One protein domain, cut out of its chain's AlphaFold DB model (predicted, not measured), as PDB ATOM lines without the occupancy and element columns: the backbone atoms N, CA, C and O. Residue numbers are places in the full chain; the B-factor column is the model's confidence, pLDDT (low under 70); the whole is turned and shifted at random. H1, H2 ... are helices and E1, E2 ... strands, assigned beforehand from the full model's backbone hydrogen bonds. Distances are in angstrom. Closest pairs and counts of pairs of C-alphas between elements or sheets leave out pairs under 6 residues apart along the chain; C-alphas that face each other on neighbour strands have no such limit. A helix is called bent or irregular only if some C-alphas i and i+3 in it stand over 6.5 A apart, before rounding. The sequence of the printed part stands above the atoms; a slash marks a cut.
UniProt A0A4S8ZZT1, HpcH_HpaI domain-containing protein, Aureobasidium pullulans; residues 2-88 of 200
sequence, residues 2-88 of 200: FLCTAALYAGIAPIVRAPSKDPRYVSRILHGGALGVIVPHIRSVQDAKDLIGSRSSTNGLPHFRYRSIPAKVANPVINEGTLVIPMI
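This is residues 2 to 88 of the 200 residues of the protein "HpcH_HpaI domain-containing protein" of Aureobasidium pullulans (UniProt A0A4S8ZZT1). A small sheet of three parallel strands, E1, E2 and E3, has the helices H2 and H3 packed over one face, and no named helix covers the other face. Beyond the ends where the strands begin lie H1 and H4, apart from each other, and the long loop of residues 54 to 70 leads from H3 to H4. The printed part has 87 residues, with four named helices and three named strands in the order H1, E1, H2, E2, H3, H4, E3; the sheet's order is E1, E2, E3. The class is mixed, helices and strands, and the whole is compact, with a radius of gyration of the C-alphas of 12.8 A and spans of 37 by 27 by 19 A.

H1 is residues 2 to 9, 10.6 A long from first to last C-alpha, and begins with C-alpha 2 at (-43.745, 19.162, -8.379). E1 is residues 15 to 17, 7.0 A. H2 is residues 23 to 31, 12.0 A. E2 is residues 36 to 39, 9.9 A, with C-alpha 36 at (-39.554, 32.461, -14.606). H3 is residues 45 to 53, 12.8 A. H4 is residues 71 to 80, 14.0 A; it is neither bent nor irregular, but only just: C-alphas 73 and 76 are 6.3 A apart. E3 is residues 83 to 86, 9.7 A, and ends with C-alpha 86 at (-33.412, 35.023, -22.909).

E1 and E2 are parallel at 17 degrees, with N 16 and O 36 within hydrogen-bond range at 2.9 A. E2 and E3 are parallel at 11 degrees, with N 85 and O 37 at 2.8 A. H2 and H3 are on the same face of the sheet, two layers in which helices cover one face. H2 is over E1 and E2 at a height of 9.7 A over the sheet, along the strands; its closest C-alphas to E2 are those of Val 26 and Val 37, 7.0 A. H3 is over E3 at a height of 9.1 A, along the strands, on a local plane fitted to only just enough C-alphas of the sheet, 6; its closest C-alphas to E3 are those of Ala 48 and Pro 86, 6.6 A. H2 and H3 only just touch, only at their ends, with 3 pairs of C-alphas within 8 A, the closest being Pro 23 and Leu 51, 6.8 A. E1, H2, E2 and E2, H3 H4, E3 are strand-helix-strand units, parallel neighbour strands with helices between them along the chain, each with a right-handed crossover. H1 and H4 are not on the sheet. In H1 and H2 every O i to N i+4 pair is within hydrogen-bond range; in H3 4 of 5 are, in H4 4 of 6.

The C-alphas farthest apart, those of Arg 43 and Arg 67, are 37.8 A apart. The printed part has no cut. The link from H3 to H4, 17 residues, is long; the other links are tight. The mean pLDDT of the printed part is 88.7, and residues 53 to 54 are under 70.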
ATOM      1  N   PHE A   2     -43.757  19.303  -9.851       87.69
ATOM      2  CA  PHE A   2     -43.745  19.162  -8.379       87.69
ATOM      3  C   PHE A   2     -42.782  20.123  -7.660       87.69
ATOM      4  O   PHE A   2     -43.221  20.822  -6.753       87.69
ATOM      5  N   LEU A   3     -41.525  20.249  -8.108       94.56
ATOM      6  CA  LEU A   3     -40.560  21.198  -7.522       94.56
ATOM      7  C   LEU A   3     -41.027  22.661  -7.598       94.56
ATOM      8  O   LEU A   3     -40.894  23.395  -6.626       94.56
ATOM      9  N   CYS A   4     -41.633  23.079  -8.715       95.88
ATOM     10  CA  CYS A   4     -42.178  24.431  -8.861       95.88
ATOM     11  C   CYS A   4     -43.335  24.665  -7.883       95.88
ATOM     12  O   CYS A   4     -43.411  25.710  -7.250       95.88
ATOM     13  N   THR A   5     -44.207  23.666  -7.714       94.62
ATOM     14  CA  THR A   5     -45.306  23.731  -6.741       94.62
ATOM     15  C   THR A   5     -44.756  23.819  -5.315       94.62
ATOM     16  O   THR A   5     -45.162  24.701  -4.570       94.62
ATOM     17  N   ALA A   6     -43.781  22.981  -4.949       96.06
ATOM     18  CA  ALA A   6     -43.134  23.034  -3.637       96.06
ATOM     19  C   ALA A   6     -42.488  24.406  -3.360       96.06
ATOM     20  O   ALA A   6     -42.703  24.966  -2.290       96.06
ATOM     21  N   ALA A   7     -41.785  24.984  -4.341       96.81
ATOM     22  CA  ALA A   7     -41.210  26.325  -4.241       96.81
ATOM     23  C   ALA A   7     -42.285  27.403  -4.002       96.81
ATOM     24  O   ALA A   7     -42.171  28.167  -3.046       96.81
ATOM     25  N   LEU A   8     -43.378  27.400  -4.783       95.00
ATOM     26  CA  LEU A   8     -44.505  28.328  -4.602       95.00
ATOM     27  C   LEU A   8     -45.128  28.236  -3.198       95.00
ATOM     28  O   LEU A   8     -45.458  29.261  -2.605       95.00
ATOM     29  N   TYR A   9     -45.283  27.026  -2.648       94.19
ATOM     30  CA  TYR A   9     -45.784  26.832  -1.280       94.19
ATOM     31  C   TYR A   9     -44.769  27.254  -0.203       94.19
ATOM     32  O   TYR A   9     -45.184  27.673   0.875       94.19
ATOM     33  N   ALA A  10     -43.468  27.196  -0.498       96.81
ATOM     34  CA  ALA A  10     -42.391  27.685   0.365       96.81
ATOM     35  C   ALA A  10     -42.127  29.202   0.242       96.81
ATOM     36  O   ALA A  10     -41.233  29.715   0.909       96.81
ATOM     37  N   GLY A  11     -42.863  29.927  -0.611       95.31
ATOM     38  CA  GLY A  11     -42.633  31.355  -0.872       95.31
ATOM     39  C   GLY A  11     -41.395  31.655  -1.732       95.31
ATOM     40  O   GLY A  11     -40.969  32.802  -1.813       95.31
ATOM     41  N   ILE A  12     -40.822  30.640  -2.385       96.00
ATOM     42  CA  ILE A  12     -39.655  30.751  -3.266       96.00
ATOM     43  C   ILE A  12     -40.151  30.853  -4.711       96.00
ATOM     44  O   ILE A  12     -40.946  30.024  -5.147       96.00
ATOM     45  N   ALA A  13     -39.668  31.830  -5.481       95.38
ATOM     46  CA  ALA A  13     -40.041  31.975  -6.887       95.38
ATOM     47  C   ALA A  13     -39.326  30.925  -7.773       95.38
ATOM     48  O   ALA A  13     -38.103  30.983  -7.909       95.38
ATOM     49  N   PRO A  14     -40.035  29.961  -8.400       96.38
ATOM     50  CA  PRO A  14     -39.387  28.952  -9.232       96.38
ATOM     51  C   PRO A  14     -39.030  29.506 -10.616       96.38
ATOM     52  O   PRO A  14     -39.912  29.776 -11.436       96.38
ATOM     53  N   ILE A  15     -37.732  29.592 -10.899       94.94
ATOM     54  CA  ILE A  15     -37.182  29.897 -12.225       94.94
ATOM     55  C   ILE A  15     -36.601  28.608 -12.822       94.94
ATOM     56  O   ILE A  15     -35.878  27.879 -12.146       94.94
ATOM     57  N   VAL A  16     -36.930  28.295 -14.078       95.31
ATOM     58  CA  VAL A  16     -36.578  27.013 -14.717       95.31
ATOM     59  C   VAL A  16     -35.866  27.246 -16.050       95.31
ATOM     60  O   VAL A  16     -36.381  27.954 -16.912       95.31
ATOM     61  N   ARG A  17     -34.704  26.615 -16.262       93.69
ATOM     62  CA  ARG A  17     -34.034  26.620 -17.575       93.69
ATOM     63  C   ARG A  17     -34.739  25.652 -18.533       93.69
ATOM     64  O   ARG A  17     -34.899  24.477 -18.213       93.69
ATOM     65  N   ALA A  18     -35.131  26.132 -19.709       93.06
ATOM     66  CA  ALA A  18     -35.614  25.292 -20.799       93.06
ATOM     67  C   ALA A  18     -34.447  24.527 -21.464       93.06
ATOM     68  O   ALA A  18     -33.333  25.049 -21.515       93.06
ATOM     69  N   PRO A  19     -34.668  23.312 -21.999       92.81
ATOM     70  CA  PRO A  19     -33.632  22.579 -22.731       92.81
ATOM     71  C   PRO A  19     -33.350  23.173 -24.123       92.81
ATOM     72  O   PRO A  19     -32.283  22.935 -24.677       92.81
ATOM     73  N   SER A  20     -34.283  23.941 -24.693       90.62
ATOM     74  CA  SER A  20     -34.116  24.691 -25.943       90.62
ATOM     75  C   SER A  20     -35.133  25.838 -26.027       90.62
ATOM     76  O   SER A  20     -36.059  25.906 -25.212       90.62
ATOM     77  N   LYS A  21     -35.004  26.700 -27.046       88.19
ATOM     78  CA  LYS A  21     -35.968  27.766 -27.383       88.19
ATOM     79  C   LYS A  21     -37.299  27.301 -27.994       88.19
ATOM     80  O   LYS A  21     -38.079  28.127 -28.450       88.19
ATOM     81  N   ASP A  22     -37.587  25.999 -28.011       90.00
ATOM     82  CA  ASP A  22     -38.858  25.478 -28.529       90.00
ATOM     83  C   ASP A  22     -40.049  25.931 -27.645       90.00
ATOM     84  O   ASP A  22     -40.083  25.598 -26.447       90.00
ATOM     85  N   PRO A  23     -41.065  26.620 -28.211       86.75
ATOM     86  CA  PRO A  23     -42.270  27.062 -27.500       86.75
ATOM     87  C   PRO A  23     -42.961  25.975 -26.667       86.75
ATOM     88  O   PRO A  23     -43.564  26.262 -25.629       86.75
ATOM     89  N   ARG A  24     -42.858  24.705 -27.081       89.00
ATOM     90  CA  ARG A  24     -43.466  23.556 -26.396       89.00
ATOM     91  C   ARG A  24     -42.824  23.286 -25.038       89.00
ATOM     92  O   ARG A  24     -43.529  22.832 -24.136       89.00
ATOM     93  N   TYR A  25     -41.529  23.561 -24.864       91.81
ATOM     94  CA  TYR A  25     -40.891  23.480 -23.548       91.81
ATOM     95  C   TYR A  25     -41.272  24.676 -22.682       91.81
ATOM     96  O   TYR A  25     -41.660  24.478 -21.531       91.81
ATOM     97  N   VAL A  26     -41.245  25.889 -23.243       89.94
ATOM     98  CA  VAL A  26     -41.589  27.127 -22.526       89.94
ATOM     99  C   VAL A  26     -43.017  27.070 -21.970       89.94
ATOM    100  O   VAL A  26     -43.204  27.196 -20.759       89.94
ATOM    101  N   SER A  27     -44.016  26.759 -22.806       89.44
ATOM    102  CA  SER A  27     -45.409  26.600 -22.354       89.44
ATOM    103  C   SER A  27     -45.548  25.526 -21.260       89.44
ATOM    104  O   SER A  27     -46.181  25.784 -20.239       89.44
ATOM    105  N   ARG A  28     -44.913  24.347 -21.397       90.69
ATOM    106  CA  ARG A  28     -44.973  23.278 -20.371       90.69
ATOM    107  C   ARG A  28     -44.319  23.678 -19.046       90.69
ATOM    108  O   ARG A  28     -44.815  23.296 -17.990       90.69
ATOM    109  N   ILE A  29     -43.217  24.423 -19.093       93.50
ATOM    110  CA  ILE A  29     -42.511  24.930 -17.909       93.50
ATOM    111  C   ILE A  29     -43.394  25.927 -17.153       93.50
ATOM    112  O   ILE A  29     -43.614  25.764 -15.950       93.50
ATOM    113  N   LEU A  30     -43.966  26.900 -17.869       91.62
ATOM    114  CA  LEU A  30     -44.861  27.904 -17.296       91.62
ATOM    115  C   LEU A  30     -46.151  27.267 -16.760       91.62
ATOM    116  O   LEU A  30     -46.541  27.542 -15.630       91.62
ATOM    117  N   HIS A  31     -46.782  26.344 -17.493       90.94
ATOM    118  CA  HIS A  31     -47.942  25.585 -16.992       90.94
ATOM    119  C   HIS A  31     -47.601  24.707 -15.784       90.94
ATOM    120  O   HIS A  31     -48.434  24.485 -14.908       90.94
ATOM    121  N   GLY A  32     -46.354  24.243 -15.706       92.56
ATOM    122  CA  GLY A  32     -45.825  23.444 -14.608       92.56
ATOM    123  C   GLY A  32     -45.610  24.203 -13.294       92.56
ATOM    124  O   GLY A  32     -45.149  23.575 -12.338       92.56
ATOM    125  N   GLY A  33     -45.927  25.500 -13.226       93.50
ATOM    126  CA  GLY A  33     -45.825  26.320 -12.014       93.50
ATOM    127  C   GLY A  33     -44.602  27.238 -11.949       93.50
ATOM    128  O   GLY A  33     -44.357  27.810 -10.894       93.50
ATOM    129  N   ALA A  34     -43.811  27.366 -13.019       95.31
ATOM    130  CA  ALA A  34     -42.687  28.305 -13.043       95.31
ATOM    131  C   ALA A  34     -43.176  29.770 -13.032       95.31
ATOM    132  O   ALA A  34     -44.151  30.102 -13.710       95.31
ATOM    133  N   LEU A  35     -42.489  30.638 -12.284       94.62
ATOM    134  CA  LEU A  35     -42.634  32.102 -12.349       94.62
ATOM    135  C   LEU A  35     -41.598  32.740 -13.282       94.62
ATOM    136  O   LEU A  35     -41.807  33.851 -13.754       94.62
ATOM    137  N   GLY A  36     -40.507  32.035 -13.588       92.75
ATOM    138  CA  GLY A  36     -39.554  32.461 -14.606       92.75
ATOM    139  C   GLY A  36     -39.069  31.317 -15.488       92.75
ATOM    140  O   GLY A  36     -38.985  30.167 -15.048       92.75
ATOM    141  N   VAL A  37     -38.714  31.634 -16.730       93.31
ATOM    142  CA  VAL A  37     -38.100  30.693 -17.673       93.31
ATOM    143  C   VAL A  37     -36.798  31.265 -18.229       93.31
ATOM    144  O   VAL A  37     -36.778  32.381 -18.737       93.31
ATOM    145  N   ILE A  38     -35.710  30.496 -18.137       92.56
ATOM    146  CA  ILE A  38     -34.416  30.833 -18.748       92.56
ATOM    147  C   ILE A  38     -34.275  30.042 -20.046       92.56
ATOM    148  O   ILE A  38     -34.325  28.811 -20.010       92.56
ATOM    149  N   VAL A  39     -34.088  30.708 -21.184       91.31
ATOM    150  CA  VAL A  39     -34.146  30.054 -22.502       91.31
ATOM    151  C   VAL A  39     -32.793  30.114 -23.221       91.31
ATOM    152  O   VAL A  39     -32.387  31.213 -23.585       91.31
ATOM    153  N   PRO A  40     -32.092  28.978 -23.430       89.44
ATOM    154  CA  PRO A  40     -30.792  28.930 -24.105       89.44
ATOM    155  C   PRO A  40     -30.892  29.186 -25.618       89.44
ATOM    156  O   PRO A  40     -31.950  28.988 -26.222       89.44
ATOM    157  N   HIS A  41     -29.755  29.521 -26.231       85.00
ATOM    158  CA  HIS A  41     -29.551  29.568 -27.686       85.00
ATOM    159  C   HIS A  41     -30.448  30.567 -28.446       85.00
ATOM    160  O   HIS A  41     -30.929  30.282 -29.551       85.00
ATOM    161  N   ILE A  42     -30.664  31.743 -27.857       83.88
ATOM    162  CA  ILE A  42     -31.260  32.900 -28.536       83.88
ATOM    163  C   ILE A  42     -30.207  33.500 -29.467       83.88
ATOM    164  O   ILE A  42     -29.065  33.674 -29.058       83.88
ATOM    165  N   ARG A  43     -30.573  33.744 -30.733       81.06
ATOM    166  CA  ARG A  43     -29.654  34.195 -31.794       81.06
ATOM    167  C   ARG A  43     -30.167  35.386 -32.609       81.06
ATOM    168  O   ARG A  43     -29.495  35.821 -33.535       81.06
ATOM    169  N   SER A  44     -31.371  35.885 -32.331       80.94
ATOM    170  CA  SER A  44     -31.997  36.950 -33.123       80.94
ATOM    171  C   SER A  44     -33.103  37.683 -32.362       80.94
ATOM    172  O   SER A  44     -33.650  37.164 -31.387       80.94
ATOM    173  N   VAL A  45     -33.488  38.872 -32.852       78.62
ATOM    174  CA  VAL A  45     -34.608  39.653 -32.289       78.62
ATOM    175  C   VAL A  45     -35.900  38.838 -32.368       78.62
ATOM    176  O   VAL A  45     -36.746  38.896 -31.476       78.62
ATOM    177  N   GLN A  46     -36.047  38.067 -33.450       81.81
ATOM    178  CA  GLN A  46     -37.224  37.249 -33.689       81.81
ATOM    179  C   GLN A  46     -37.322  36.102 -32.683       81.81
ATOM    180  O   GLN A  46     -38.395  35.916 -32.123       81.81
ATOM    181  N   ASP A  47     -36.211  35.430 -32.354       83.81
ATOM    182  CA  ASP A  47     -36.197  34.414 -31.292       83.81
ATOM    183  C   ASP A  47     -36.743  34.980 -29.974       83.81
ATOM    184  O   ASP A  47     -37.610  34.370 -29.354       83.81
ATOM    185  N   ALA A  48     -36.273  36.162 -29.557       80.06
ATOM    186  CA  ALA A  48     -36.726  36.803 -28.323       80.06
ATOM    187  C   ALA A  48     -38.219  37.194 -28.375       80.06
ATOM    188  O   ALA A  48     -38.952  36.967 -27.409       80.06
ATOM    189  N   LYS A  49     -38.695  37.723 -29.512       80.50
ATOM    190  CA  LYS A  49     -40.115  38.056 -29.738       80.50
ATOM    191  C   LYS A  49     -41.013  36.813 -29.720       80.50
ATOM    192  O   LYS A  49     -42.078  36.839 -29.100       80.50
ATOM    193  N   ASP A  50     -40.567  35.716 -30.328       82.81
ATOM    194  CA  ASP A  50     -41.303  34.451 -30.386       82.81
ATOM    195  C   ASP A  50     -41.492  33.837 -28.988       82.81
ATOM    196  O   ASP A  50     -42.542  33.252 -28.707       82.81
ATOM    197  N   LEU A  51     -40.541  34.033 -28.059       79.88
ATOM    198  CA  LEU A  51     -40.712  33.622 -26.659       79.88
ATOM    199  C   LEU A  51     -41.868  34.348 -25.968       79.88
ATOM    200  O   LEU A  51     -42.648  33.703 -25.266       79.88
ATOM    201  N   ILE A  52     -42.004  35.660 -26.173       71.69
ATOM    202  CA  ILE A  52     -43.058  36.473 -25.543       71.69
ATOM    203  C   ILE A  52     -44.445  36.024 -26.040       71.69
ATOM    204  O   ILE A  52     -45.391  35.947 -25.257       71.69
ATOM    205  N   GLY A  53     -44.555  35.632 -27.315       66.62
ATOM    206  CA  GLY A  53     -45.773  35.054 -27.895       66.62
ATOM    207  C   GLY A  53     -46.037  33.578 -27.546       66.62
ATOM    208  O   GLY A  53     -47.154  33.098 -27.726       66.62
ATOM    209  N   SER A  54     -45.047  32.839 -27.030       66.94
ATOM    210  CA  SER A  54     -45.103  31.371 -26.879       66.94
ATOM    211  C   SER A  54     -46.047  30.838 -25.789       66.94
ATOM    212  O   SER A  54     -46.229  29.618 -25.657       66.94
ATOM    213  N   ARG A  55     -46.638  31.717 -24.967       73.06
ATOM    214  CA  ARG A  55     -47.443  31.318 -23.808       73.06
ATOM    215  C   ARG A  55     -48.888  30.991 -24.189       73.06
ATOM    216  O   ARG A  55     -49.707  31.871 -24.438       73.06
ATOM    217  N   SER A  56     -49.241  29.717 -24.082       74.75
ATOM    218  CA  SER A  56     -50.632  29.263 -24.173       74.75
ATOM    219  C   SER A  56     -51.425  29.504 -22.873       74.75
ATOM    220  O   SER A  56     -50.896  29.396 -21.764       74.75
ATOM    221  N   SER A  57     -52.719  29.812 -23.007       77.81
ATOM    222  CA  SER A  57     -53.658  29.995 -21.888       77.81
ATOM    223  C   SER A  57     -54.166  28.644 -21.375       77.81
ATOM    224  O   SER A  57     -54.658  27.840 -22.160       77.81
ATOM    225  N   THR A  58     -54.122  28.412 -20.061       78.00
ATOM    226  CA  THR A  58     -54.713  27.224 -19.418       78.00
ATOM    227  C   THR A  58     -55.282  27.568 -18.038       78.00
ATOM    228  O   THR A  58     -54.852  28.536 -17.412       78.00
ATOM    229  N   ASN A  59     -56.265  26.796 -17.573       82.44
ATOM    230  CA  ASN A  59     -56.920  26.979 -16.272       82.44
ATOM    231  C   ASN A  59     -56.347  26.004 -15.224       82.44
ATOM    232  O   ASN A  59     -55.674  25.037 -15.574       82.44
ATOM    233  N   GLY A  60     -56.624  26.238 -13.938       85.19
ATOM    234  CA  GLY A  60     -56.166  25.363 -12.854       85.19
ATOM    235  C   GLY A  60     -54.649  25.397 -12.654       85.19
ATOM    236  O   GLY A  60     -54.042  24.381 -12.334       85.19
ATOM    237  N   LEU A  61     -54.017  26.554 -12.868       90.56
ATOM    238  CA  LEU A  61     -52.566  26.698 -12.752       90.56
ATOM    239  C   LEU A  61     -52.074  26.584 -11.292       90.56
ATOM    240  O   LEU A  61     -52.764  27.051 -10.375       90.56
ATOM    241  N   PRO A  62     -50.860  26.040 -11.050       92.19
ATOM    242  CA  PRO A  62     -50.283  25.940  -9.705       92.19
ATOM    243  C   PRO A  62     -50.171  27.297  -8.996       92.19
ATOM    244  O   PRO A  62     -50.386  27.376  -7.786       92.19
ATOM    245  N   HIS A  63     -49.932  28.373  -9.756       92.31
ATOM    246  CA  HIS A  63     -49.898  29.775  -9.306       92.31
ATOM    247  C   HIS A  63     -51.148  30.188  -8.521       92.31
ATOM    248  O   HIS A  63     -51.056  30.926  -7.546       92.31
ATOM    249  N   PHE A  64     -52.315  29.667  -8.905       92.38
ATOM    250  CA  PHE A  64     -53.596  29.936  -8.248       92.38
ATOM    251  C   PHE A  64     -54.012  28.834  -7.270       92.38
ATOM    252  O   PHE A  64     -55.186  28.734  -6.909       92.38
ATOM    253  N   ARG A  65     -53.069  27.980  -6.848       91.94
ATOM    254  CA  ARG A  65     -53.326  26.780  -6.034       91.94
ATOM    255  C   ARG A  65     -54.410  25.893  -6.660       91.94
ATOM    256  O   ARG A  65     -55.295  25.409  -5.961       91.94
ATOM    257  N   TYR A  66     -54.360  25.730  -7.987       91.94
ATOM    258  CA  TYR A  66     -55.317  24.959  -8.794       91.94
ATOM    259  C   TYR A  66     -56.778  25.445  -8.740       91.94
ATOM    260  O   TYR A  66     -57.679  24.751  -9.213       91.94
ATOM    261  N   ARG A  67     -57.046  26.653  -8.222       91.75
ATOM    262  CA  ARG A  67     -58.380  27.263  -8.295       91.75
ATOM    263  C   ARG A  67     -58.754  27.544  -9.751       91.75
ATOM    264  O   ARG A  67     -57.932  28.034 -10.525       91.75
ATOM    265  N   SER A  68     -60.011  27.283 -10.098       91.44
ATOM    266  CA  SER A  68     -60.582  27.727 -11.369       91.44
ATOM    267  C   SER A  68     -60.805  29.237 -11.309       91.44
ATOM    268  O   SER A  68     -61.581  29.709 -10.478       91.44
ATOM    269  N   ILE A  69     -60.110  29.994 -12.159       91.94
ATOM    270  CA  ILE A  69     -60.236  31.454 -12.255       91.94
ATOM    271  C   ILE A  69     -60.570  31.806 -13.710       91.94
ATOM    272  O   ILE A  69     -59.939  31.259 -14.618       91.94
ATOM    273  N   PRO A  70     -61.534  32.709 -13.981       91.88
ATOM    274  CA  PRO A  70     -61.842  33.128 -15.345       91.88
ATOM    275  C   PRO A  70     -60.596  33.637 -16.077       91.88
ATOM    276  O   PRO A  70     -59.895  34.514 -15.573       91.88
ATOM    277  N   ALA A  71     -60.348  33.143 -17.295       89.12
ATOM    278  CA  ALA A  71     -59.141  33.458 -18.069       89.12
ATOM    279  C   ALA A  71     -58.905  34.973 -18.258       89.12
ATOM    280  O   ALA A  71     -57.765  35.427 -18.249       89.12
ATOM    281  N   LYS A  72     -59.981  35.771 -18.348       91.25
ATOM    282  CA  LYS A  72     -59.921  37.244 -18.424       91.25
ATOM    283  C   LYS A  72     -59.287  37.913 -17.192       91.25
ATOM    284  O   LYS A  72     -58.770  39.013 -17.322       91.25
ATOM    285  N   VAL A  73     -59.340  37.268 -16.026       91.31
ATOM    286  CA  VAL A  73     -58.727  37.734 -14.767       91.31
ATOM    287  C   VAL A  73     -57.372  37.060 -14.550       91.31
ATOM    288  O   VAL A  73     -56.405  37.712 -14.173       91.31
ATOM    289  N   ALA A  74     -57.290  35.758 -14.827       91.12
ATOM    290  CA  ALA A  74     -56.076  34.969 -14.663       91.12
ATOM    291  C   ALA A  74     -54.930  35.430 -15.581       91.12
ATOM    292  O   ALA A  74     -53.810  35.627 -15.115       91.12
ATOM    293  N   ASN A  75     -55.194  35.602 -16.880       89.25
ATOM    294  CA  ASN A  75     -54.132  35.777 -17.872       89.25
ATOM    295  C   ASN A  75     -53.327  37.079 -17.695       89.25
ATOM    296  O   ASN A  75     -52.101  36.981 -17.753       89.25
ATOM    297  N   PRO A  76     -53.932  38.261 -17.436       90.12
ATOM    298  CA  PRO A  76     -53.167  39.480 -17.165       90.12
ATOM    299  C   PRO A  76     -52.219  39.316 -15.972       90.12
ATOM    300  O   PRO A  76     -51.021  39.537 -16.120       90.12
ATOM    301  N   VAL A  77     -52.731  38.816 -14.840       91.06
ATOM    302  CA  VAL A  77     -51.971  38.679 -13.586       91.06
ATOM    303  C   VAL A  77     -50.753  37.773 -13.746       91.06
ATOM    304  O   VAL A  77     -49.671  38.116 -13.278       91.06
ATOM    305  N   ILE A  78     -50.884  36.616 -14.410       89.44
ATOM    306  CA  ILE A  78     -49.709  35.748 -14.576       89.44
ATOM    307  C   ILE A  78     -48.793  36.262 -15.689       89.44
ATOM    308  O   ILE A  78     -47.603  35.988 -15.627       89.44
ATOM    309  N   ASN A  79     -49.289  36.969 -16.709       87.94
ATOM    310  CA  ASN A  79     -48.416  37.556 -17.732       87.94
ATOM    311  C   ASN A  79     -47.526  38.653 -17.142       87.94
ATOM    312  O   ASN A  79     -46.326  38.633 -17.390       87.94
ATOM    313  N   GLU A  80     -48.089  39.526 -16.310       89.12
ATOM    314  CA  GLU A  80     -47.344  40.514 -15.521       89.12
ATOM    315  C   GLU A  80     -46.368  39.835 -14.542       89.12
ATOM    316  O   GLU A  80     -45.204  40.208 -14.451       89.12
ATOM    317  N   GLY A  81     -46.808  38.769 -13.867       88.50
ATOM    318  CA  GLY A  81     -45.992  38.002 -12.919       88.50
ATOM    319  C   GLY A  81     -45.067  36.930 -13.518       88.50
ATOM    320  O   GLY A  81     -44.673  36.032 -12.775       88.50
ATOM    321  N   THR A  82     -44.760  36.940 -14.824       89.75
ATOM    322  CA  THR A  82     -43.871  35.940 -15.458       89.75
ATOM    323  C   THR A  82     -42.605  36.568 -16.024       89.75
ATOM    324  O   THR A  82     -42.664  37.406 -16.917       89.75
ATOM    325  N   LEU A  83     -41.446  36.072 -15.586       90.81
ATOM    326  CA  LEU A  83     -40.143  36.461 -16.121       90.81
ATOM    327  C   LEU A  83     -39.747  35.577 -17.315       90.81
ATOM    328  O   LEU A  83     -39.686  34.349 -17.204       90.81
ATOM    329  N   VAL A  84     -39.412  36.195 -18.445       89.31
ATOM    330  CA  VAL A  84     -38.768  35.526 -19.584       89.31
ATOM    331  C   VAL A  84     -37.328  36.014 -19.650       89.31
ATOM    332  O   VAL A  84     -37.083  37.203 -19.812       89.31
ATOM    333  N   ILE A  85     -36.383  35.093 -19.488       91.31
ATOM    334  CA  ILE A  85     -34.952  35.378 -19.399       91.31
ATOM    335  C   ILE A  85     -34.289  34.754 -20.638       91.31
ATOM    336  O   ILE A  85     -33.922  33.569 -20.604       91.31
ATOM    337  N   PRO A  86     -34.183  35.487 -21.764       88.94
ATOM    338  CA  PRO A  86     -33.412  35.023 -22.909       88.94
ATOM    339  C   PRO A  86     -31.951  34.865 -22.487       88.94
ATOM    340  O   PRO A  86     -31.394  35.706 -21.783       88.94
ATOM    341  N   MET A  87     -31.335  33.750 -22.869       87.56
ATOM    342  CA  MET A  87     -29.928  33.543 -22.582       87.56
ATOM    343  C   MET A  87     -29.046  34.244 -23.592       87.56
ATOM    344  O   MET A  87     -29.163  34.070 -24.803       87.56
ATOM    345  N   ILE A  88     -28.111  34.959 -22.998       79.25
ATOM    346  CA  ILE A  88     -27.014  35.664 -23.609       79.25
ATOM    347  C   ILE A  88     -25.900  34.636 -23.811       79.25
ATOM    348  O   ILE A  88     -25.209  34.257 -22.864       79.25
TER     349      ILE A  88